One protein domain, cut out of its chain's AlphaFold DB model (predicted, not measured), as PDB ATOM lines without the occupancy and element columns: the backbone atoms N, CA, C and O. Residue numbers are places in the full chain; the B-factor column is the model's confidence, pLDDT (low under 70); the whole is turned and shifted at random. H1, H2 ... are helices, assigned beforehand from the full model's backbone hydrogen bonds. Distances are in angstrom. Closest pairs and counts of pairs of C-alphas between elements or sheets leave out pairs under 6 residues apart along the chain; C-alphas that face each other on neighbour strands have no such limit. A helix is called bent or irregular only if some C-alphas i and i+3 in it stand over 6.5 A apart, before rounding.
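This is residues 329 to 511 of the 590 residues of an uncharacterized protein of Exophiala mesophila (UniProt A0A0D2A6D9). Four long helices, H1, H3, H5 and H6, make a loose, elongated up-and-down bundle, each running against the one before it. Short H4 packs on H5 from outside, and short H2 sits at the last residues of H1. The printed part has 183 residues, six named helices in the order H1 to H6 and no named strand: all helix. It is loose, with a radius of gyration of the C-alphas of 19.7 A, and spans 61 by 38 by 24 A.

H1, residues 332 to 366, is the longest, 49.2 A from C-alpha 332 at (11.141, 28.249, 70.838). H3, residues 384 to 417, measures 47.9 A; it is irregular, C-alphas 408 and 411 being 7.0 A apart, with a kink of 47 degrees near residue 411. H5, residues 447 to 467, measures 30.2 A; H6, residues 477 to 503, measures 39.6 A, ending at C-alpha 503 (26.928, 25.403, 59.393). H2 is residues 372 to 377, H4 residues 434 to 443.

H1 touches H6 at a shallow tilt of 22 degrees, opposite ways, closest at C-alphas 350 and 498, 5.9 A. H1 only just touches H3, with 3 pairs of C-alphas within 8 A, closest at 349 and 398, 7.0 A. H3 touches H5, closest at C-alphas 396 and 459, 4.0 A. H5 and H6 form a hairpin, closest at C-alphas 465 and 483, 5.5 A. H4 and H5 form another, closest at C-alphas 434 and 453, 5.0 A. H1 and H5 are apart. O i to N i+4 pairs are within hydrogen-bond range throughout H1 and H2, and in 28 of 30 in H3, 4 of 6 in H4, 15 of 17 in H5 and 22 of 23 in H6.

The farthest C-alphas, of Pro 329 and Ser 474, are 66.3 A apart. The printed part has no cut; the link from H3 to H4 is long. pLDDT is under 70 at residues 329 to 335, 379 to 382, 472 to 475 and 506 to 508.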
ATOM      1  N   PRO A 329       7.619  32.441  76.665       42.78
ATOM      2  CA  PRO A 329       7.017  31.103  76.832       42.78
ATOM      3  C   PRO A 329       6.383  30.417  75.600       42.78
ATOM      4  O   PRO A 329       5.883  29.308  75.730       42.78
ATOM      5  N   ASP A 330       6.399  31.010  74.399       48.53
ATOM      6  CA  ASP A 330       5.757  30.442  73.186       48.53
ATOM      7  C   ASP A 330       6.637  30.538  71.907       48.53
ATOM      8  O   ASP A 330       6.190  30.310  70.778       48.53
ATOM      9  N   ASN A 331       7.924  30.896  72.048       55.22
ATOM     10  CA  ASN A 331       8.774  31.301  70.913       55.22
ATOM     11  C   ASN A 331       9.761  30.242  70.405       55.22
ATOM     12  O   ASN A 331      10.169  30.305  69.239       55.22
ATOM     13  N   SER A 332      10.123  29.243  71.213       57.72
ATOM     14  CA  SER A 332      11.141  28.249  70.838       57.72
ATOM     15  C   SER A 332      10.696  27.384  69.651       57.72
ATOM     16  O   SER A 332      11.441  27.229  68.684       57.72
ATOM     17  N   ALA A 333       9.451  26.899  69.645       61.34
ATOM     18  CA  ALA A 333       8.925  26.025  68.593       61.34
ATOM     19  C   ALA A 333       8.756  26.738  67.238       61.34
ATOM     20  O   ALA A 333       9.108  26.187  66.191       61.34
ATOM     21  N   LYS A 334       8.257  27.982  67.231       65.56
ATOM     22  CA  LYS A 334       8.068  28.792  66.009       65.56
ATOM     23  C   LYS A 334       9.406  29.274  65.437       65.56
ATOM     24  O   LYS A 334       9.618  29.199  64.223       65.56
ATOM     25  N   MET A 335      10.330  29.710  66.296       63.44
ATOM     26  CA  MET A 335      11.681  30.111  65.890       63.44
ATOM     27  C   MET A 335      12.489  28.913  65.374       63.44
ATOM     28  O   MET A 335      13.140  29.021  64.331       63.44
ATOM     29  N   ASN A 336      12.359  27.747  66.017       70.38
ATOM     30  CA  ASN A 336      12.908  26.494  65.505       70.38
ATOM     31  C   ASN A 336      12.284  26.126  64.159       70.38
ATOM     32  O   ASN A 336      13.029  25.831  63.232       70.38
ATOM     33  N   ARG A 337      10.962  26.238  63.980       75.94
ATOM     34  CA  ARG A 337      10.312  25.984  62.682       75.94
ATOM     35  C   ARG A 337      10.899  26.852  61.568       75.94
ATOM     36  O   ARG A 337      11.259  26.320  60.528       75.94
ATOM     37  N   LYS A 338      11.072  28.160  61.788       73.12
ATOM     38  CA  LYS A 338      11.669  29.074  60.794       73.12
ATOM     39  C   LYS A 338      13.142  28.750  60.512       73.12
ATOM     40  O   LYS A 338      13.566  28.774  59.355       73.12
ATOM     41  N   ARG A 339      13.915  28.406  61.552       76.31
ATOM     42  CA  ARG A 339      15.301  27.916  61.424       76.31
ATOM     43  C   ARG A 339      15.356  26.663  60.553       76.31
ATOM     44  O   ARG A 339      16.188  26.583  59.653       76.31
ATOM     45  N   TRP A 340      14.450  25.724  60.807       78.75
ATOM     46  CA  TRP A 340      14.299  24.487  60.055       78.75
ATOM     47  C   TRP A 340      13.909  24.761  58.606       78.75
ATOM     48  O   TRP A 340      14.619  24.302  57.728       78.75
ATOM     49  N   THR A 341      12.889  25.579  58.333       81.69
ATOM     50  CA  THR A 341      12.465  25.910  56.958       81.69
ATOM     51  C   THR A 341      13.586  26.548  56.132       81.69
ATOM     52  O   THR A 341      13.758  26.230  54.958       81.69
ATOM     53  N   ARG A 342      14.392  27.433  56.732       83.06
ATOM     54  CA  ARG A 342      15.552  28.009  56.037       83.06
ATOM     55  C   ARG A 342      16.635  26.961  55.780       83.06
ATOM     56  O   ARG A 342      17.184  26.914  54.684       83.06
ATOM     57  N   ARG A 343      16.942  26.112  56.769       87.06
ATOM     58  CA  ARG A 343      17.913  25.018  56.606       87.06
ATOM     59  C   ARG A 343      17.459  24.000  55.563       87.06
ATOM     60  O   ARG A 343      18.288  23.583  54.766       87.06
ATOM     61  N   THR A 344      16.175  23.648  55.515       87.19
ATOM     62  CA  THR A 344      15.634  22.732  54.503       87.19
ATOM     63  C   THR A 344      15.683  23.341  53.106       87.19
ATOM     64  O   THR A 344      16.000  22.625  52.166       87.19
ATOM     65  N   LEU A 345      15.458  24.653  52.957       87.62
ATOM     66  CA  LEU A 345      15.636  25.348  51.676       87.62
ATOM     67  C   LEU A 345      17.097  25.300  51.208       87.62
ATOM     68  O   LEU A 345      17.359  24.942  50.061       87.62
ATOM     69  N   ILE A 346      18.051  25.618  52.089       90.94
ATOM     70  CA  ILE A 346      19.487  25.587  51.758       90.94
ATOM     71  C   ILE A 346      19.941  24.152  51.448       90.94
ATOM     72  O   ILE A 346      20.680  23.942  50.490       90.94
ATOM     73  N   LEU A 347      19.471  23.165  52.216       93.19
ATOM     74  CA  LEU A 347      19.764  21.752  51.982       93.19
ATOM     75  C   LEU A 347      19.179  21.278  50.648       93.19
ATOM     76  O   LEU A 347      19.870  20.611  49.888       93.19
ATOM     77  N   GLY A 348      17.938  21.659  50.332       93.00
ATOM     78  CA  GLY A 348      17.313  21.357  49.046       93.00
ATOM     79  C   GLY A 348      18.105  21.940  47.877       93.00
ATOM     80  O   GLY A 348      18.381  21.231  46.914       93.00
ATOM     81  N   LEU A 349      18.554  23.196  47.988       93.31
ATOM     82  CA  LEU A 349      19.428  23.808  46.987       93.31
ATOM     83  C   LEU A 349      20.766  23.064  46.868       93.31
ATOM     84  O   LEU A 349      21.210  22.809  45.754       93.31
ATOM     85  N   PHE A 350      21.384  22.669  47.985       95.62
ATOM     86  CA  PHE A 350      22.622  21.885  47.982       95.62
ATOM     87  C   PHE A 350      22.448  20.531  47.281       95.62
ATOM     88  O   PHE A 350      23.279  20.170  46.456       95.62
ATOM     89  N   VAL A 351      21.354  19.811  47.552       95.94
ATOM     90  CA  VAL A 351      21.044  18.529  46.898       95.94
ATOM     91  C   VAL A 351      20.843  18.717  45.394       95.94
ATOM     92  O   VAL A 351      21.384  17.939  44.614       95.94
ATOM     93  N   ILE A 352      20.130  19.767  44.972       95.25
ATOM     94  CA  ILE A 352      19.956  20.087  43.547       95.25
ATOM     95  C   ILE A 352      21.309  20.392  42.893       95.25
ATOM     96  O   ILE A 352      21.607  19.849  41.833       95.25
ATOM     97  N   LEU A 353      22.148  21.216  43.528       96.12
ATOM     98  CA  LEU A 353      23.485  21.536  43.021       96.12
ATOM     99  C   LEU A 353      24.368  20.283  42.921       96.12
ATOM    100  O   LEU A 353      25.021  20.093  41.900       96.12
ATOM    101  N   ALA A 354      24.346  19.413  43.933       96.81
ATOM    102  CA  ALA A 354      25.101  18.162  43.952       96.81
ATOM    103  C   ALA A 354      24.613  17.174  42.885       96.81
ATOM    104  O   ALA A 354      25.432  16.530  42.230       96.81
ATOM    105  N   ALA A 355      23.299  17.076  42.671       96.62
ATOM    106  CA  ALA A 355      22.717  16.244  41.624       96.62
ATOM    107  C   ALA A 355      23.147  16.733  40.235       96.62
ATOM    108  O   ALA A 355      23.659  15.952  39.440       96.62
ATOM    109  N   VAL A 356      23.021  18.036  39.969       96.12
ATOM    110  CA  VAL A 356      23.440  18.649  38.700       96.12
ATOM    111  C   VAL A 356      24.948  18.497  38.484       96.12
ATOM    112  O   VAL A 356      25.366  18.099  37.401       96.12
ATOM    113  N   PHE A 357      25.766  18.739  39.513       96.56
ATOM    114  CA  PHE A 357      27.216  18.531  39.459       96.56
ATOM    115  C   PHE A 357      27.562  17.080  39.121       96.56
ATOM    116  O   PHE A 357      28.369  16.834  38.228       96.56
ATOM    117  N   SER A 358      26.916  16.124  39.792       95.44
ATOM    118  CA  SER A 358      27.154  14.695  39.581       95.44
ATOM    119  C   SER A 358      26.761  14.261  38.172       95.44
ATOM    120  O   SER A 358      27.526  13.551  37.536       95.44
ATOM    121  N   VAL A 359      25.621  14.727  37.649       94.31
ATOM    122  CA  VAL A 359      25.183  14.409  36.279       94.31
ATOM    123  C   VAL A 359      26.141  14.993  35.239       94.31
ATOM    124  O   VAL A 359      26.523  14.290  34.308       94.31
ATOM    125  N   VAL A 360      26.576  16.247  35.395       93.00
ATOM    126  CA  VAL A 360      27.514  16.886  34.452       93.00
ATOM    127  C   VAL A 360      28.904  16.238  34.517       93.00
ATOM    128  O   VAL A 360      29.540  16.034  33.484       93.00
ATOM    129  N   ALA A 361      29.376  15.883  35.713       93.56
ATOM    130  CA  ALA A 361      30.641  15.175  35.894       93.56
ATOM    131  C   ALA A 361      30.575  13.745  35.341       93.56
ATOM    132  O   ALA A 361      31.526  13.295  34.706       93.56
ATOM    133  N   TYR A 362      29.445  13.062  35.539       92.88
ATOM    134  CA  TYR A 362      29.192  11.737  34.987       92.88
ATOM    135  C   TYR A 362      29.195  11.778  33.461       92.88
ATOM    136  O   TYR A 362      29.996  11.074  32.868       92.88
ATOM    137  N   TYR A 363      28.432  12.685  32.841       88.88
ATOM    138  CA  TYR A 363      28.410  12.884  31.386       88.88
ATOM    139  C   TYR A 363      29.806  13.158  30.806       88.88
ATOM    140  O   TYR A 363      30.195  12.620  29.776       88.88
ATOM    141  N   ARG A 364      30.627  13.955  31.504       87.69
ATOM    142  CA  ARG A 364      32.026  14.168  31.106       87.69
ATOM    143  C   ARG A 364      32.835  12.866  31.093       87.69
ATOM    144  O   ARG A 364      33.706  12.719  30.242       87.69
ATOM    145  N   TRP A 365      32.608  11.993  32.071       88.19
ATOM    146  CA  TRP A 365      33.367  10.760  32.270       88.19
ATOM    147  C   TRP A 365      32.875   9.608  31.385       88.19
ATOM    148  O   TRP A 365      33.683   8.837  30.881       88.19
ATOM    149  N   THR A 366      31.563   9.479  31.192       84.50
ATOM    150  CA  THR A 366      30.938   8.366  30.463       84.50
ATOM    151  C   THR A 366      30.741   8.617  28.986       84.50
ATOM    152  O   THR A 366      30.170   7.767  28.319       84.50
ATOM    153  N   ARG A 367      31.253   9.726  28.459       72.38
ATOM    154  CA  ARG A 367      31.075  10.093  27.058       72.38
ATOM    155  C   ARG A 367      31.525   9.026  26.060       72.38
ATOM    156  O   ARG A 367      30.912   8.859  25.011       72.38
ATOM    157  N   ASP A 368      32.587   8.298  26.392       70.19
ATOM    158  CA  ASP A 368      33.111   7.229  25.536       70.19
ATOM    159  C   ASP A 368      32.288   5.928  25.647       70.19
ATOM    160  O   ASP A 368      32.476   4.996  24.866       70.19
ATOM    161  N   LEU A 369      31.357   5.854  26.604       71.81
ATOM    162  CA  LEU A 369      30.456   4.726  26.814       71.81
ATOM    163  C   LEU A 369      29.070   5.067  26.251       71.81
ATOM    164  O   LEU A 369      28.460   6.055  26.634       71.81
ATOM    165  N   GLN A 370      28.505   4.202  25.408       72.00
ATOM    166  CA  GLN A 370      27.159   4.380  24.843       72.00
ATOM    167  C   GLN A 370      26.048   4.103  25.876       72.00
ATOM    168  O   GLN A 370      25.295   3.136  25.776       72.00
ATOM    169  N   THR A 371      25.952   4.936  26.913       80.94
ATOM    170  CA  THR A 371      24.894   4.837  27.925       80.94
ATOM    171  C   THR A 371      23.626   5.573  27.477       80.94
ATOM    172  O   THR A 371      23.660   6.470  26.635       80.94
ATOM    173  N   GLY A 372      22.472   5.231  28.064       80.56
ATOM    174  CA  GLY A 372      21.203   5.904  27.749       80.56
ATOM    175  C   GLY A 372      21.198   7.407  28.070       80.56
ATOM    176  O   GLY A 372      20.467   8.164  27.435       80.56
ATOM    177  N   LEU A 373      22.035   7.848  29.017       81.06
ATOM    178  CA  LEU A 373      22.217   9.263  29.338       81.06
ATOM    179  C   LEU A 373      22.954  10.001  28.220       81.06
ATOM    180  O   LEU A 373      22.494  11.066  27.822       81.06
ATOM    181  N   GLU A 374      24.031   9.421  27.681       79.50
ATOM    182  CA  GLU A 374      24.731   9.975  26.514       79.50
ATOM    183  C   GLU A 374      23.769  10.093  25.332       79.50
ATOM    184  O   GLU A 374      23.648  11.156  24.736       79.50
ATOM    185  N   HIS A 375      22.976   9.048  25.064       79.19
ATOM    186  CA  HIS A 375      21.987   9.090  23.990       79.19
ATOM    187  C   HIS A 375      20.946  10.201  24.185       79.19
ATOM    188  O   HIS A 375      20.537  10.830  23.216       79.19
ATOM    189  N   PHE A 376      20.519  10.470  25.422       82.44
ATOM    190  CA  PHE A 376      19.614  11.581  25.718       82.44
ATOM    191  C   PHE A 376      20.295  12.948  25.547       82.44
ATOM    192  O   PHE A 376      19.714  13.836  24.924       82.44
ATOM    193  N   MET A 377      21.511  13.114  26.069       79.94
ATOM    194  CA  MET A 377      22.272  14.369  26.020       79.94
ATOM    195  C   MET A 377      22.708  14.747  24.605       79.94
ATOM    196  O   MET A 377      22.651  15.923  24.247       79.94
ATOM    197  N   ASP A 378      23.076  13.746  23.808       73.75
ATOM    198  CA  ASP A 378      23.490  13.882  22.413       73.75
ATOM    199  C   ASP A 378      22.293  13.801  21.453       73.75
ATOM    200  O   ASP A 378      22.435  13.995  20.239       73.75
ATOM    201  N   SER A 379      21.086  13.524  21.970       68.94
ATOM    202  CA  SER A 379      19.894  13.513  21.135       68.94
ATOM    203  C   SER A 379      19.690  14.904  20.540       68.94
ATOM    204  O   SER A 379      19.473  15.891  21.239       68.94
ATOM    205  N   GLN A 380      19.654  14.985  19.210       62.31
ATOM    206  CA  GLN A 380      19.262  16.208  18.496       62.31
ATOM    207  C   GLN A 380      17.758  16.531  18.653       62.31
ATOM    208  O   GLN A 380      17.193  17.324  17.894       62.31
ATOM    209  N   ARG A 381      17.070  15.882  19.605       63.06
ATOM    210  CA  ARG A 381      15.649  16.086  19.870       63.06
ATOM    211  C   ARG A 381      15.452  17.473  20.483       63.06
ATOM    212  O   ARG A 381      16.193  17.904  21.362       63.06
ATOM    213  N   ARG A 382      14.422  18.172  20.001       65.06
ATOM    214  CA  ARG A 382      14.047  19.519  20.458       65.06
ATOM    215  C   ARG A 382      13.760  19.469  21.968       65.06
ATOM    216  O   ARG A 382      12.837  18.761  22.364       65.06
ATOM    217  N   GLY A 383      14.512  20.210  22.791       76.81
ATOM    218  CA  GLY A 383      14.178  20.432  24.206       76.81
ATOM    219  C   GLY A 383      15.241  20.071  25.250       76.81
ATOM    220  O   GLY A 383      15.054  20.410  26.419       76.81
ATOM    221  N   VAL A 384      16.354  19.424  24.888       86.25
ATOM    222  CA  VAL A 384      17.419  19.117  25.866       86.25
ATOM    223  C   VAL A 384      18.085  20.408  26.365       86.25
ATOM    224  O   VAL A 384      18.271  20.577  27.572       86.25
ATOM    225  N   ARG A 385      18.369  21.376  25.482       86.94
ATOM    226  CA  ARG A 385      18.945  22.675  25.884       86.94
ATOM    227  C   ARG A 385      17.938  23.498  26.670       86.94
ATOM    228  O   ARG A 385      18.311  24.106  27.674       86.94
ATOM    229  N   PHE A 386      16.661  23.444  26.289       90.00
ATOM    230  CA  PHE A 386      15.569  24.049  27.051       90.00
ATOM    231  C   PHE A 386      15.547  23.529  28.493       90.00
ATOM    232  O   PHE A 386      15.488  24.326  29.434       90.00
ATOM    233  N   LEU A 387      15.626  22.206  28.680       91.81
ATOM    234  CA  LEU A 387      15.617  21.564  29.995       91.81
ATOM    235  C   LEU A 387      16.790  22.046  30.855       91.81
ATOM    236  O   LEU A 387      16.577  22.538  31.963       91.81
ATOM    237  N   TRP A 388      18.017  21.966  30.336       91.75
ATOM    238  CA  TRP A 388      19.211  22.380  31.075       91.75
ATOM    239  C   TRP A 388      19.221  23.876  31.378       91.75
ATOM    240  O   TRP A 388      19.511  24.285  32.501       91.75
ATOM    241  N   THR A 389      18.793  24.709  30.436       93.00
ATOM    242  CA  THR A 389      18.646  26.149  30.677       93.00
ATOM    243  C   THR A 389      17.613  26.434  31.770       93.00
ATOM    244  O   THR A 389      17.825  27.293  32.627       93.00
ATOM    245  N   THR A 390      16.514  25.678  31.798       94.06
ATOM    246  CA  THR A 390      15.475  25.799  32.832       94.06
ATOM    247  C   THR A 390      15.991  25.382  34.212       94.06
ATOM    248  O   THR A 390      15.707  26.058  35.202       94.06
ATOM    249  N   ILE A 391      16.806  24.324  34.293       94.94
ATOM    250  CA  ILE A 391      17.488  23.920  35.535       94.94
ATOM    251  C   ILE A 391      18.419  25.042  36.019       94.94
ATOM    252  O   ILE A 391      18.364  25.426  37.191       94.94
ATOM    253  N   GLY A 392      19.215  25.625  35.116       94.69
ATOM    254  CA  GLY A 392      20.080  26.770  35.415       94.69
ATOM    255  C   GLY A 392      19.307  27.978  35.955       94.69
ATOM    256  O   GLY A 392      19.677  28.541  36.989       94.69
ATOM    257  N   LEU A 393      18.168  28.315  35.338       93.88
ATOM    258  CA  LEU A 393      17.271  29.367  35.827       93.88
ATOM    259  C   LEU A 393      16.734  29.085  37.231       93.88
ATOM    260  O   LEU A 393      16.649  30.009  38.043       93.88
ATOM    261  N   GLY A 394      16.379  27.832  37.528       92.62
ATOM    262  CA  GLY A 394      15.945  27.412  38.860       92.62
ATOM    263  C   GLY A 394      17.034  27.624  39.915       92.62
ATOM    264  O   GLY A 394      16.768  28.178  40.984       92.62
ATOM    265  N   ILE A 395      18.280  27.273  39.587       94.19
ATOM    266  CA  ILE A 395      19.445  27.509  40.451       94.19
ATOM    267  C   ILE A 395      19.670  29.018  40.662       94.19
ATOM    268  O   ILE A 395      19.786  29.465  41.807       94.19
ATOM    269  N   SER A 396      19.670  29.817  39.586       92.75
ATOM    270  CA  SER A 396      19.776  31.289  39.644       92.75
ATOM    271  C   SER A 396      18.685  31.904  40.529       92.75
ATOM    272  O   SER A 396      18.951  32.776  41.364       92.75
ATOM    273  N   ALA A 397      17.447  31.422  40.392       89.69
ATOM    274  CA  ALA A 397      16.311  31.862  41.189       89.69
ATOM    275  C   ALA A 397      16.499  31.558  42.681       89.69
ATOM    276  O   ALA A 397      16.265  32.442  43.508       89.69
ATOM    277  N   GLY A 398      16.964  30.353  43.025       89.94
ATOM    278  CA  GLY A 398      17.249  29.960  44.406       89.94
ATOM    279  C   GLY A 398      18.277  30.879  45.069       89.94
ATOM    280  O   GLY A 398      18.015  31.447  46.131       89.94
ATOM    281  N   TRP A 399      19.407  31.119  44.401       92.19
ATOM    282  CA  TRP A 399      20.439  32.032  44.903       92.19
ATOM    283  C   TRP A 399      19.971  33.481  44.994       92.19
ATOM    284  O   TRP A 399      20.286  34.167  45.965       92.19
ATOM    285  N   SER A 400      19.159  33.935  44.040       88.31
ATOM    286  CA  SER A 400      18.571  35.277  44.057       88.31
ATOM    287  C   SER A 400      17.636  35.517  45.246       88.31
ATOM    288  O   SER A 400      17.507  36.661  45.688       88.31
ATOM    289  N   VAL A 401      16.957  34.478  45.747       86.31
ATOM    290  CA  VAL A 401      16.121  34.561  46.958       86.31
ATOM    291  C   VAL A 401      17.005  34.647  48.199       86.31
ATOM    292  O   VAL A 401      16.823  35.557  49.006       86.31
ATOM    293  N   ILE A 402      18.000  33.761  48.316       89.25
ATOM    294  CA  ILE A 402      18.931  33.738  49.456       89.25
ATOM    295  C   ILE A 402      19.676  35.070  49.584       89.25
ATOM    296  O   ILE A 402      19.777  35.631  50.673       89.25
ATOM    297  N   GLU A 403      20.187  35.593  48.472       89.81
ATOM    298  CA  GLU A 403      20.939  36.842  48.449       89.81
ATOM    299  C   GLU A 403      20.045  38.053  48.768       89.81
ATOM    300  O   GLU A 403      20.470  38.958  49.490       89.81
ATOM    301  N   TYR A 404      18.784  38.052  48.320       85.50
ATOM    302  CA  TYR A 404      17.822  39.101  48.657       85.50
ATOM    303  C   TYR A 404      17.485  39.115  50.153       85.50
ATOM    304  O   TYR A 404      17.527  40.172  50.784       85.50
ATOM    305  N   GLU A 405      17.210  37.947  50.740       84.12
ATOM    306  CA  GLU A 405      16.966  37.826  52.179       84.12
ATOM    307  C   GLU A 405      18.199  38.220  53.000       84.12
ATOM    308  O   GLU A 405      18.076  38.917  54.010       84.12
ATOM    309  N   ALA A 406      19.396  37.819  52.557       86.81
ATOM    310  CA  ALA A 406      20.650  38.205  53.193       86.81
ATOM    311  C   ALA A 406      20.840  39.729  53.186       86.81
ATOM    312  O   ALA A 406      21.180  40.298  54.222       86.81
ATOM    313  N   ARG A 407      20.556  40.403  52.059       86.94
ATOM    314  CA  ARG A 407      20.618  41.872  51.946       86.94
ATOM    315  C   ARG A 407      19.679  42.574  52.922       86.94
ATOM    316  O   ARG A 407      20.097  43.531  53.564       86.94
ATOM    317  N   GLN A 408      18.439  42.103  53.053       84.50
ATOM    318  CA  GLN A 408      17.471  42.718  53.964       84.50
ATOM    319  C   GLN A 408      17.821  42.514  55.441       84.50
ATOM    320  O   GLN A 408      17.540  43.382  56.262       84.50
ATOM    321  N   GLN A 409      18.409  41.371  55.798       85.12
ATOM    322  CA  GLN A 409      18.722  41.048  57.192       85.12
ATOM    323  C   GLN A 409      20.061  41.626  57.661       85.12
ATOM    324  O   GLN A 409      20.210  41.877  58.854       85.12
ATOM    325  N   GLU A 410      21.022  41.853  56.761       85.75
ATOM    326  CA  GLU A 410      22.384  42.276  57.114       85.75
ATOM    327  C   GLU A 410      22.442  43.534  58.012       85.75
ATOM    328  O   GLU A 410      23.146  43.470  59.025       85.75
ATOM    329  N   PRO A 411      21.701  44.637  57.752       87.69
ATOM    330  CA  PRO A 411      21.735  45.816  58.625       87.69
ATOM    331  C   PRO A 411      21.310  45.489  60.061       87.69
ATOM    332  O   PRO A 411      21.951  45.907  61.020       87.69
ATOM    333  N   TYR A 412      20.273  44.668  60.213       86.81
ATOM    334  CA  TYR A 412      19.744  44.265  61.513       86.81
ATOM    335  C   TYR A 412      20.662  43.284  62.237       86.81
ATOM    336  O   TYR A 412      20.872  43.397  63.440       86.81
ATOM    337  N   GLN A 413      21.267  42.341  61.514       84.38
ATOM    338  CA  GLN A 413      22.235  41.420  62.108       84.38
ATOM    339  C   GLN A 413      23.478  42.136  62.630       84.38
ATOM    340  O   GLN A 413      24.086  41.681  63.593       84.38
ATOM    341  N   ARG A 414      23.857  43.255  62.014       84.50
ATOM    342  CA  ARG A 414      24.938  44.099  62.523       84.50
ATOM    343  C   ARG A 414      24.539  44.847  63.776       84.50
ATOM    344  O   ARG A 414      25.285  44.788  64.744       84.50
ATOM    345  N   LEU A 415      23.354  45.453  63.768       85.69
ATOM    346  CA  LEU A 415      22.792  46.124  64.940       85.69
ATOM    347  C   LEU A 415      22.632  45.171  66.137       85.69
ATOM    348  O   LEU A 415      22.748  45.613  67.274       85.69
ATOM    349  N   LEU A 416      22.411  43.873  65.890       83.81
ATOM    350  CA  LEU A 416      22.399  42.832  66.925       83.81
ATOM    351  C   LEU A 416      23.797  42.436  67.427       83.81
ATOM    352  O   LEU A 416      23.934  42.044  68.579       83.81
ATOM    353  N   ARG A 417      24.831  42.479  66.575       81.81
ATOM    354  CA  ARG A 417      26.205  42.103  66.968       81.81
ATOM    355  C   ARG A 417      26.888  43.173  67.811       81.81
ATOM    356  O   ARG A 417      27.775  42.837  68.589       81.81
ATOM    357  N   GLY A 418      26.504  44.435  67.643       80.56
ATOM    358  CA  GLY A 418      27.019  45.535  68.443       80.56
ATOM    359  C   GLY A 418      26.729  46.913  67.846       80.56
ATOM    360  O   GLY A 418      26.079  47.017  66.801       80.56
ATOM    361  N   PRO A 419      27.222  47.979  68.498       83.50
ATOM    362  CA  PRO A 419      27.050  49.349  68.037       83.50
ATOM    363  C   PRO A 419      27.702  49.553  66.663       83.50
ATOM    364  O   PRO A 419      28.888  49.284  66.477       83.50
ATOM    365  N   THR A 420      26.934  50.035  65.684       84.00
ATOM    366  CA  THR A 420      27.405  50.273  64.309       84.00
ATOM    367  C   THR A 420      27.079  51.679  63.834       84.00
ATOM    368  O   THR A 420      26.031  52.225  64.171       84.00
ATOM    369  N   ALA A 421      27.973  52.270  63.038       84.12
ATOM    370  CA  ALA A 421      27.777  53.610  62.494       84.12
ATOM    371  C   ALA A 421      26.552  53.663  61.571       84.12
ATOM    372  O   ALA A 421      26.329  52.751  60.767       84.12
ATOM    373  N   GLY A 422      25.792  54.760  61.631       79.50
ATOM    374  CA  GLY A 422      24.536  54.881  60.892       79.50
ATOM    375  C   GLY A 422      24.669  54.721  59.370       79.50
ATOM    376  O   GLY A 422      23.772  54.183  58.714       79.50
ATOM    377  N   ARG A 423      25.817  55.096  58.792       79.62
ATOM    378  CA  ARG A 423      26.113  54.912  57.358       79.62
ATOM    379  C   ARG A 423      26.180  53.441  56.915       79.62
ATOM    380  O   ARG A 423      25.875  53.146  55.757       79.62
ATOM    381  N   ASP A 424      26.559  52.540  57.818       77.81
ATOM    382  CA  ASP A 424      26.782  51.114  57.536       77.81
ATOM    383  C   ASP A 424      25.619  50.211  57.983       77.81
ATOM    384  O   ASP A 424      25.643  49.002  57.720       77.81
ATOM    385  N   SER A 425      24.602  50.794  58.630       84.12
ATOM    386  CA  SER A 425      23.391  50.115  59.101       84.12
ATOM    387  C   SER A 425      22.114  50.849  58.664       84.12
ATOM    388  O   SER A 425      21.502  50.471  57.666       84.12
ATOM    389  N   ILE A 426      21.709  51.912  59.364       84.00
ATOM    390  CA  ILE A 426      20.377  52.532  59.218       84.00
ATOM    391  C   ILE A 426      20.177  53.284  57.892       84.00
ATOM    392  O   ILE A 426      19.059  53.328  57.375       84.00
ATOM    393  N   MET A 427      21.246  53.853  57.326       81.38
ATOM    394  CA  MET A 427      21.224  54.588  56.051       81.38
ATOM    395  C   MET A 427      21.599  53.706  54.853       81.38
ATOM    396  O   MET A 427      21.728  54.204  53.732       81.38
ATOM    397  N   MET A 428      21.809  52.404  55.066       78.06
ATOM    398  CA  MET A 428      22.177  51.492  53.992       78.06
ATOM    399  C   MET A 428      21.006  51.347  53.011       78.06
ATOM    400  O   MET A 428      19.921  50.897  53.372       78.06
ATOM    401  N   THR A 429      21.224  51.739  51.756       73.94
ATOM    402  CA  THR A 429      20.242  51.551  50.686       73.94
ATOM    403  C   THR A 429      20.331  50.138  50.131       73.94
ATOM    404  O   THR A 429      21.421  49.595  49.919       73.94
ATOM    405  N   THR A 430      19.176  49.530  49.872       70.56
ATOM    406  CA  THR A 430      19.136  48.186  49.294       70.56
ATOM    407  C   THR A 430      19.325  48.300  47.783       70.56
ATOM    408  O   THR A 430      18.384  48.588  47.043       70.56
ATOM    409  N   THR A 431      20.549  48.081  47.291       73.50
ATOM    410  CA  THR A 431      20.772  47.928  45.845       73.50
ATOM    411  C   THR A 431      19.979  46.723  45.357       73.50
ATOM    412  O   THR A 431      19.918  45.719  46.055       73.50
ATOM    413  N   THR A 432      19.368  46.791  44.173       74.00
ATOM    414  CA  THR A 432      18.522  45.708  43.635       74.00
ATOM    415  C   THR A 432      19.291  44.722  42.755       74.00
ATOM    416  O   THR A 432      18.997  43.527  42.812       74.00
ATOM    417  N   LEU A 433      20.342  45.161  42.052       82.25
ATOM    418  CA  LEU A 433      21.201  44.287  41.243       82.25
ATOM    419  C   LEU A 433      22.336  43.664  42.080       82.25
ATOM    420  O   LEU A 433      23.104  44.413  42.690       82.25
ATOM    421  N   PRO A 434      22.517  42.333  42.055       82.88
ATOM    422  CA  PRO A 434      23.668  41.680  42.689       82.88
ATOM    423  C   PRO A 434      25.014  42.127  42.097       82.88
ATOM    424  O   PRO A 434      25.971  42.347  42.836       82.88
ATOM    425  N   VAL A 435      25.071  42.355  40.777       84.94
ATOM    426  CA  VAL A 435      26.290  42.780  40.058       84.94
ATOM    427  C   VAL A 435      26.848  44.100  40.598       84.94
ATOM    428  O   VAL A 435      28.058  44.248  40.734       84.94
ATOM    429  N   THR A 436      25.986  45.059  40.949       85.19
ATOM    430  CA  THR A 436      26.426  46.348  41.517       85.19
ATOM    431  C   THR A 436      26.667  46.270  43.024       85.19
ATOM    432  O   THR A 436      27.467  47.035  43.572       85.19
ATOM    433  N   ALA A 437      26.005  45.327  43.700       83.31
ATOM    434  CA  ALA A 437      26.197  45.068  45.118       83.31
ATOM    435  C   ALA A 437      27.583  44.466  45.400       83.31
ATOM    436  O   ALA A 437      28.233  44.876  46.357       83.31
ATOM    437  N   LEU A 438      28.062  43.554  44.550       88.06
ATOM    438  CA  LEU A 438      29.322  42.830  44.736       88.06
ATOM    439  C   LEU A 438      30.548  43.733  44.967       88.06
ATOM    440  O   LEU A 438      31.163  43.607  46.030       88.06
ATOM    441  N   PRO A 439      30.902  44.675  44.068       85.88
ATOM    442  CA  PRO A 439      32.071  45.529  44.275       85.88
ATOM    443  C   PRO A 439      31.886  46.449  45.485       85.88
ATOM    444  O   PRO A 439      32.814  46.647  46.264       85.88
ATOM    445  N   THR A 440      30.671  46.958  45.699       83.31
ATOM    446  CA  THR A 440      30.354  47.831  46.839       83.31
ATOM    447  C   THR A 440      30.551  47.100  48.169       83.31
ATOM    448  O   THR A 440      31.150  47.641  49.098       83.31
ATOM    449  N   ASN A 441      30.081  45.855  48.257       84.62
ATOM    450  CA  ASN A 441      30.197  45.019  49.446       84.62
ATOM    451  C   ASN A 441      31.637  44.568  49.690       84.62
ATOM    452  O   ASN A 441      32.063  44.514  50.843       84.62
ATOM    453  N   LEU A 442      32.398  44.292  48.627       88.06
ATOM    454  CA  LEU A 442      33.810  43.932  48.725       88.06
ATOM    455  C   LEU A 442      34.643  45.100  49.272       88.06
ATOM    456  O   LEU A 442      35.402  44.924  50.223       88.06
ATOM    457  N   VAL A 443      34.423  46.312  48.751       86.75
ATOM    458  CA  VAL A 443      35.094  47.537  49.223       86.75
ATOM    459  C   VAL A 443      34.760  47.832  50.687       86.75
ATOM    460  O   VAL A 443      35.643  48.193  51.461       86.75
ATOM    461  N   ARG A 444      33.505  47.625  51.103       81.44
ATOM    462  CA  ARG A 444      33.074  47.801  52.502       81.44
ATOM    463  C   ARG A 444      33.428  46.617  53.418       81.44
ATOM    464  O   ARG A 444      33.018  46.602  54.575       81.44
ATOM    465  N   ARG A 445      34.194  45.629  52.931       84.19
ATOM    466  CA  ARG A 445      34.629  44.425  53.673       84.19
ATOM    467  C   ARG A 445      33.470  43.585  54.225       84.19
ATOM    468  O   ARG A 445      33.561  42.963  55.281       84.19
ATOM    469  N   HIS A 446      32.357  43.543  53.501       85.94
ATOM    470  CA  HIS A 446      31.173  42.761  53.848       85.94
ATOM    471  C   HIS A 446      31.226  41.381  53.187       85.94
ATOM    472  O   HIS A 446      30.436  41.075  52.295       85.94
ATOM    473  N   TRP A 447      32.166  40.541  53.632       88.44
ATOM    474  CA  TRP A 447      32.508  39.257  52.999       88.44
ATOM    475  C   TRP A 447      31.326  38.304  52.821       88.44
ATOM    476  O   TRP A 447      31.185  37.679  51.774       88.44
ATOM    477  N   PHE A 448      30.442  38.227  53.821       89.88
ATOM    478  CA  PHE A 448      29.246  37.393  53.736       89.88
ATOM    479  C   PHE A 448      28.348  37.814  52.571       89.88
ATOM    480  O   PHE A 448      27.999  36.998  51.719       89.88
ATOM    481  N   LEU A 449      28.004  39.101  52.524       88.56
ATOM    482  CA  LEU A 449      27.108  39.634  51.510       88.56
ATOM    483  C   LEU A 449      27.765  39.634  50.125       88.56
ATOM    484  O   LEU A 449      27.094  39.366  49.131       88.56
ATOM    485  N   ALA A 450      29.083  39.854  50.067       91.38
ATOM    486  CA  ALA A 450      29.874  39.710  48.851       91.38
ATOM    487  C   ALA A 450      29.796  38.275  48.298       91.38
ATOM    488  O   ALA A 450      29.486  38.101  47.122       91.38
ATOM    489  N   CYS A 451      29.964  37.252  49.144       93.38
ATOM    490  CA  CYS A 451      29.826  35.845  48.752       93.38
ATOM    491  C   CYS A 451      28.415  35.518  48.229       93.38
ATOM    492  O   CYS A 451      28.272  34.868  47.195       93.38
ATOM    493  N   MET A 452      27.359  36.017  48.882       93.31
ATOM    494  CA  MET A 452      25.986  35.820  48.395       93.31
ATOM    495  C   MET A 452      25.761  36.502  47.039       93.31
ATOM    496  O   MET A 452      25.207  35.887  46.130       93.31
ATOM    497  N   SER A 453      26.246  37.739  46.870       92.56
ATOM    498  CA  SER A 453      26.165  38.452  45.589       92.56
ATOM    499  C   SER A 453      26.970  37.772  44.482       92.56
ATOM    500  O   SER A 453      26.506  37.721  43.347       92.56
ATOM    501  N   LEU A 454      28.122  37.177  44.810       94.75
ATOM    502  CA  LEU A 454      28.929  36.400  43.872       94.75
ATOM    503  C   LEU A 454      28.162  35.170  43.390       94.75
ATOM    504  O   LEU A 454      28.056  34.965  42.187       94.75
ATOM    505  N   ASN A 455      27.565  34.399  44.301       95.12
ATOM    506  CA  ASN A 455      26.763  33.231  43.937       95.12
ATOM    507  C   ASN A 455      25.526  33.597  43.101       95.12
ATOM    508  O   ASN A 455      25.174  32.861  42.186       95.12
ATOM    509  N   ALA A 456      24.886  34.741  43.367       93.31
ATOM    510  CA  ALA A 456      23.779  35.219  42.542       93.31
ATOM    511  C   ALA A 456      24.230  35.541  41.103       93.31
ATOM    512  O   ALA A 456      23.567  35.124  40.157       93.31
ATOM    513  N   VAL A 457      25.381  36.208  40.932       94.06
ATOM    514  CA  VAL A 457      25.960  36.489  39.605       94.06
ATOM    515  C   VAL A 457      26.389  35.201  38.900       94.06
ATOM    516  O   VAL A 457      26.082  35.007  37.727       94.06
ATOM    517  N   LEU A 458      27.044  34.287  39.617       95.31
ATOM    518  CA  LEU A 458      27.405  32.970  39.093       95.31
ATOM    519  C   LEU A 458      26.172  32.144  38.701       95.31
ATOM    520  O   LEU A 458      26.242  31.401  37.732       95.31
ATOM    521  N   GLY A 459      25.036  32.324  39.385       94.88
ATOM    522  CA  GLY A 459      23.738  31.754  39.018       94.88
ATOM    523  C   GLY A 459      23.259  32.170  37.620       94.88
ATOM    524  O   GLY A 459      22.704  31.368  36.867       94.88
ATOM    525  N   ASP A 460      23.504  33.416  37.232       92.88
ATOM    526  CA  ASP A 460      23.179  33.886  35.884       92.88
ATOM    527  C   ASP A 460      24.149  33.317  34.840       92.88
ATOM    528  O   ASP A 460      23.716  32.904  33.764       92.88
ATOM    529  N   VAL A 461      25.438  33.214  35.178       94.19
ATOM    530  CA  VAL A 461      26.461  32.620  34.299       94.19
ATOM    531  C   VAL A 461      26.230  31.121  34.102       94.19
ATOM    532  O   VAL A 461      26.274  30.646  32.975       94.19
ATOM    533  N   ILE A 462      25.915  30.366  35.158       94.69
ATOM    534  CA  ILE A 462      25.644  28.931  35.019       94.69
ATOM    535  C   ILE A 462      24.436  28.683  34.119       94.69
ATOM    536  O   ILE A 462      24.440  27.731  33.354       94.69
ATOM    537  N   THR A 463      23.427  29.557  34.135       93.62
ATOM    538  CA  THR A 463      22.263  29.415  33.247       93.62
ATOM    539  C   THR A 463      22.674  29.402  31.772       93.62
ATOM    540  O   THR A 463      22.113  28.639  30.989       93.62
ATOM    541  N   THR A 464      23.670  30.207  31.388       91.19
ATOM    542  CA  THR A 464      24.150  30.265  30.001       91.19
ATOM    543  C   THR A 464      25.119  29.135  29.673       91.19
ATOM    544  O   THR A 464      25.072  28.609  28.564       91.19
ATOM    545  N   THR A 465      25.972  28.719  30.614       92.25
ATOM    546  CA  THR A 465      26.922  27.624  30.367       92.25
ATOM    547  C   THR A 465      26.237  26.260  30.348       92.25
ATOM    548  O   THR A 465      26.592  25.431  29.516       92.25
ATOM    549  N   LEU A 466      25.208  26.043  31.180       92.19
ATOM    550  CA  LEU A 466      24.422  24.801  31.215       92.19
ATOM    551  C   LEU A 466      23.631  24.592  29.914       92.19
ATOM    552  O   LEU A 466      23.512  23.466  29.439       92.19
ATOM    553  N   ALA A 467      23.165  25.681  29.295       89.19
ATOM    554  CA  ALA A 467      22.523  25.662  27.979       89.19
ATOM    555  C   ALA A 467      23.439  25.118  26.864       89.19
ATOM    556  O   ALA A 467      22.953  24.573  25.873       89.19
ATOM    557  N   ALA A 468      24.758  25.260  27.030       86.62
ATOM    558  CA  ALA A 468      25.777  24.871  26.058       86.62
ATOM    559  C   ALA A 468      26.409  23.490  26.329       86.62
ATOM    560  O   ALA A 468      27.349  23.111  25.630       86.62
ATOM    561  N   ILE A 469      25.940  22.750  27.342       87.38
ATOM    562  CA  ILE A 469      26.437  21.400  27.659       87.38
ATOM    563  C   ILE A 469      25.966  20.340  26.655       87.38
ATOM    564  O   ILE A 469      26.807  19.535  26.262       87.38
ATOM    565  N   PRO A 470      24.681  20.287  26.238       84.00
ATOM    566  CA  PRO A 470      24.213  19.237  25.334       84.00
ATOM    567  C   PRO A 470      25.003  19.250  24.026       84.00
ATOM    568  O   PRO A 470      24.976  20.245  23.285       84.00
ATOM    569  N   TYR A 471      25.732  18.165  23.775       73.94
ATOM    570  CA  TYR A 471      26.606  18.070  22.623       73.94
ATOM    571  C   TYR A 471      25.792  17.830  21.353       73.94
ATOM    572  O   TYR A 471      24.842  17.054  21.324       73.94
ATOM    573  N   SER A 472      26.180  18.499  20.271       69.06
ATOM    574  CA  SER A 472      25.699  18.173  18.931       69.06
ATOM    575  C   SER A 472      26.887  17.940  18.011       69.06
ATOM    576  O   SER A 472      27.938  18.558  18.179       69.06
ATOM    577  N   SER A 473      26.718  17.095  16.994       62.06
ATOM    578  CA  SER A 473      27.753  16.812  15.983       62.06
ATOM    579  C   SER A 473      28.259  18.062  15.247       62.06
ATOM    580  O   SER A 473      29.324  18.047  14.648       62.06
ATOM    581  N   SER A 474      27.513  19.162  15.327       59.94
ATOM    582  CA  SER A 474      27.831  20.482  14.786       59.94
ATOM    583  C   SER A 474      28.573  21.419  15.756       59.94
ATOM    584  O   SER A 474      28.864  22.560  15.400       59.94
ATOM    585  N   THR A 475      28.835  20.992  16.996       67.00
ATOM    586  CA  THR A 475      29.502  21.815  18.019       67.00
ATOM    587  C   THR A 475      30.995  21.530  18.102       67.00
ATOM    588  O   THR A 475      31.436  20.382  18.073       67.00
ATOM    589  N   SER A 476      31.781  22.595  18.274       74.69
ATOM    590  CA  SER A 476      33.218  22.474  18.513       74.69
ATOM    591  C   SER A 476      33.492  21.743  19.832       74.69
ATOM    592  O   SER A 476      32.957  22.107  20.884       74.69
ATOM    593  N   TYR A 477      34.377  20.742  19.788       76.62
ATOM    594  CA  TYR A 477      34.786  19.972  20.965       76.62
ATOM    595  C   TYR A 477      35.450  20.848  22.035       76.62
ATOM    596  O   TYR A 477      35.184  20.679  23.223       76.62
ATOM    597  N   LEU A 478      36.259  21.832  21.626       79.06
ATOM    598  CA  LEU A 478      36.887  22.778  22.552       79.06
ATOM    599  C   LEU A 478      35.827  23.605  23.287       79.06
ATOM    600  O   LEU A 478      35.884  23.747  24.507       79.06
ATOM    601  N   GLY A 479      34.827  24.100  22.556       78.25
ATOM    602  CA  GLY A 479      33.721  24.869  23.121       78.25
ATOM    603  C   GLY A 479      32.921  24.091  24.165       78.25
ATOM    604  O   GLY A 479      32.623  24.616  25.238       78.25
ATOM    605  N   PHE A 480      32.652  22.820  23.872       82.06
ATOM    606  CA  PHE A 480      32.045  21.882  24.809       82.06
ATOM    607  C   PHE A 480      32.912  21.646  26.061       82.06
ATOM    608  O   PHE A 480      32.429  21.699  27.189       82.06
ATOM    609  N   GLN A 481      34.212  21.397  25.886       85.75
ATOM    610  CA  GLN A 481      35.127  21.145  27.004       85.75
ATOM    611  C   GLN A 481      35.171  22.330  27.974       85.75
ATOM    612  O   GLN A 481      35.084  22.148  29.191       85.75
ATOM    613  N   VAL A 482      35.246  23.548  27.431       88.06
ATOM    614  CA  VAL A 482      35.235  24.782  28.221       88.06
ATOM    615  C   VAL A 482      33.907  24.944  28.963       88.06
ATOM    616  O   VAL A 482      33.928  25.223  30.162       88.06
ATOM    617  N   SER A 483      32.758  24.729  28.310       88.94
ATOM    618  CA  SER A 483      31.444  24.896  28.953       88.94
ATOM    619  C   SER A 483      31.235  23.932  30.120       88.94
ATOM    620  O   SER A 483      30.752  24.345  31.179       88.94
ATOM    621  N   VAL A 484      31.659  22.674  29.972       91.50
ATOM    622  CA  VAL A 484      31.577  21.656  31.026       91.50
ATOM    623  C   VAL A 484      32.495  21.991  32.199       91.50
ATOM    624  O   VAL A 484      32.037  21.990  33.341       91.50
ATOM    625  N   ILE A 485      33.768  22.320  31.947       93.50
ATOM    626  CA  ILE A 485      34.732  22.639  33.016       93.50
ATOM    627  C   ILE A 485      34.294  23.890  33.784       93.50
ATOM    628  O   ILE A 485      34.285  23.884  35.014       93.50
ATOM    629  N   VAL A 486      33.881  24.944  33.073       94.69
ATOM    630  CA  VAL A 486      33.384  26.177  33.697       94.69
ATOM    631  C   VAL A 486      32.125  25.896  34.518       94.69
ATOM    632  O   VAL A 486      32.031  26.356  35.654       94.69
ATOM    633  N   SER A 487      31.186  25.098  34.002       95.62
ATOM    634  CA  SER A 487      29.967  24.744  34.741       95.62
ATOM    635  C   SER A 487      30.276  23.948  36.012       95.62
ATOM    636  O   SER A 487      29.730  24.265  37.067       95.62
ATOM    637  N   LEU A 488      31.188  22.971  35.951       96.12
ATOM    638  CA  LEU A 488      31.629  22.208  37.126       96.12
ATOM    639  C   LEU A 488      32.327  23.100  38.161       96.12
ATOM    640  O   LEU A 488      32.044  22.984  39.352       96.12
ATOM    641  N   ALA A 489      33.188  24.023  37.723       97.25
ATOM    642  CA  ALA A 489      33.854  24.970  38.616       97.25
ATOM    643  C   ALA A 489      32.843  25.881  39.333       97.25
ATOM    644  O   ALA A 489      32.902  26.040  40.554       97.25
ATOM    645  N   ILE A 490      31.878  26.435  38.590       96.81
ATOM    646  CA  ILE A 490      30.825  27.289  39.148       96.81
ATOM    647  C   ILE A 490      29.949  26.503  40.133       96.81
ATOM    648  O   ILE A 490      29.745  26.956  41.262       96.81
ATOM    649  N   LEU A 491      29.483  25.310  39.752       96.69
ATOM    650  CA  LEU A 491      28.700  24.432  40.626       96.69
ATOM    651  C   LEU A 491      29.460  24.083  41.908       96.69
ATOM    652  O   LEU A 491      28.872  24.144  42.984       96.69
ATOM    653  N   GLY A 492      30.762  23.793  41.824       96.81
ATOM    654  CA  GLY A 492      31.605  23.513  42.988       96.81
ATOM    655  C   GLY A 492      31.698  24.695  43.960       96.81
ATOM    656  O   GLY A 492      31.510  24.520  45.166       96.81
ATOM    657  N   ILE A 493      31.903  25.916  43.450       96.62
ATOM    658  CA  ILE A 493      31.913  27.146  44.268       96.62
ATOM    659  C   ILE A 493      30.553  27.358  44.952       96.62
ATOM    660  O   ILE A 493      30.491  27.701  46.139       96.62
ATOM    661  N   MET A 494      29.459  27.128  44.222       96.44
ATOM    662  CA  MET A 494      28.099  27.260  44.747       96.44
ATOM    663  C   MET A 494      27.802  26.194  45.805       96.44
ATOM    664  O   MET A 494      27.273  26.521  46.867       96.44
ATOM    665  N   MET A 495      28.216  24.944  45.587       96.19
ATOM    666  CA  MET A 495      28.093  23.864  46.568       96.19
ATOM    667  C   MET A 495      28.851  24.178  47.856       96.19
ATOM    668  O   MET A 495      28.282  24.040  48.938       96.19
ATOM    669  N   LEU A 496      30.096  24.657  47.757       96.00
ATOM    670  CA  LEU A 496      30.892  25.051  48.921       96.00
ATOM    671  C   LEU A 496      30.224  26.197  49.695       96.00
ATOM    672  O   LEU A 496      30.159  26.174  50.923       96.00
ATOM    673  N   SER A 497      29.672  27.175  48.974       95.31
ATOM    674  CA  SER A 497      28.949  28.301  49.568       95.31
ATOM    675  C   SER A 497      27.670  27.845  50.280       95.31
ATOM    676  O   SER A 497      27.415  28.261  51.411       95.31
ATOM    677  N   SER A 498      26.875  26.963  49.662       94.06
ATOM    678  CA  SER A 498      25.685  26.366  50.286       94.06
ATOM    679  C   SER A 498      26.044  25.518  51.505       94.06
ATOM    680  O   SER A 498      25.367  25.613  52.526       94.06
ATOM    681  N   PHE A 499      27.127  24.744  51.435       94.06
ATOM    682  CA  PHE A 499      27.628  23.960  52.559       94.06
ATOM    683  C   PHE A 499      28.013  24.872  53.728       94.06
ATOM    684  O   PHE A 499      27.512  24.699  54.836       94.06
ATOM    685  N   TRP A 500      28.800  25.921  53.476       94.06
ATOM    686  CA  TRP A 500      29.168  26.905  54.496       94.06
ATOM    687  C   TRP A 500      27.945  27.578  55.148       94.06
ATOM    688  O   TRP A 500      27.914  27.773  56.364       94.06
ATOM    689  N   LEU A 501      26.895  27.869  54.371       91.50
ATOM    690  CA  LEU A 501      25.637  28.423  54.886       91.50
ATOM    691  C   LEU A 501      24.880  27.484  55.839       91.50
ATOM    692  O   LEU A 501      24.176  27.984  56.718       91.50
ATOM    693  N   LEU A 502      24.998  26.158  55.688       89.06
ATOM    694  CA  LEU A 502      24.328  25.188  56.568       89.06
ATOM    695  C   LEU A 502      24.901  25.216  57.991       89.06
ATOM    696  O   LEU A 502      24.144  25.115  58.962       89.06
ATOM    697  N   PHE A 503      26.219  25.394  58.109       87.62
ATOM    698  CA  PHE A 503      26.928  25.403  59.393       87.62
ATOM    699  C   PHE A 503      27.031  26.788  60.020       87.62
ATOM    700  O   PHE A 503      27.241  26.894  61.227       87.62
ATOM    701  N   ARG A 504      26.867  27.858  59.235       84.94
ATOM    702  CA  ARG A 504      26.981  29.217  59.760       84.94
ATOM    703  C   ARG A 504      25.906  29.479  60.831       84.94
ATOM    704  O   ARG A 504      24.711  29.427  60.518       84.94
ATOM    705  N   PRO A 505      26.292  29.826  62.075       74.81
ATOM    706  CA  PRO A 505      25.332  30.236  63.088       74.81
ATOM    707  C   PRO A 505      24.661  31.538  62.643       74.81
ATOM    708  O   PRO A 505      25.318  32.492  62.220       74.81
ATOM    709  N   HIS A 506      23.330  31.567  62.701       67.38
ATOM    710  CA  HIS A 506      22.538  32.727  62.304       67.38
ATOM    711  C   HIS A 506      21.627  33.131  63.449       67.38
ATOM    712  O   HIS A 506      20.715  32.382  63.805       67.38
ATOM    713  N   SER A 507      21.854  34.326  63.985       68.12
ATOM    714  CA  SER A 507      20.944  34.960  64.934       68.12
ATOM    715  C   SER A 507      19.645  35.275  64.199       68.12
ATOM    716  O   SER A 507      19.634  35.995  63.193       68.12
ATOM    717  N   ILE A 508      18.558  34.651  64.646       68.69
ATOM    718  CA  ILE A 508      17.248  34.795  64.020       68.69
ATOM    719  C   ILE A 508      16.590  36.019  64.631       68.69
ATOM    720  O   ILE A 508      16.326  36.056  65.826       68.69
ATOM    721  N   LEU A 509      16.299  37.005  63.789       72.75
ATOM    722  CA  LEU A 509      15.434  38.111  64.173       72.75
ATOM    723  C   LEU A 509      14.035  37.557  64.491       72.75
ATOM    724  O   LEU A 509      13.517  36.775  63.673       72.75
ATOM    725  N   PRO A 510      13.395  37.987  65.601       70.19
ATOM    726  CA  PRO A 510      12.032  37.577  65.948       70.19
ATOM    727  C   PRO A 510      11.074  37.726  64.760       70.19
ATOM    728  O   PRO A 510      10.283  36.833  64.449       70.19
ATOM    729  N   ARG A 511      11.245  38.811  63.998       76.19
ATOM    730  CA  ARG A 511      10.493  39.121  62.783       76.19
ATOM    731  C   ARG A 511      11.429  39.383  61.606       76.19
ATOM    732  O   ARG A 511      12.412  40.108  61.732       76.19
TER     733      ARG A 511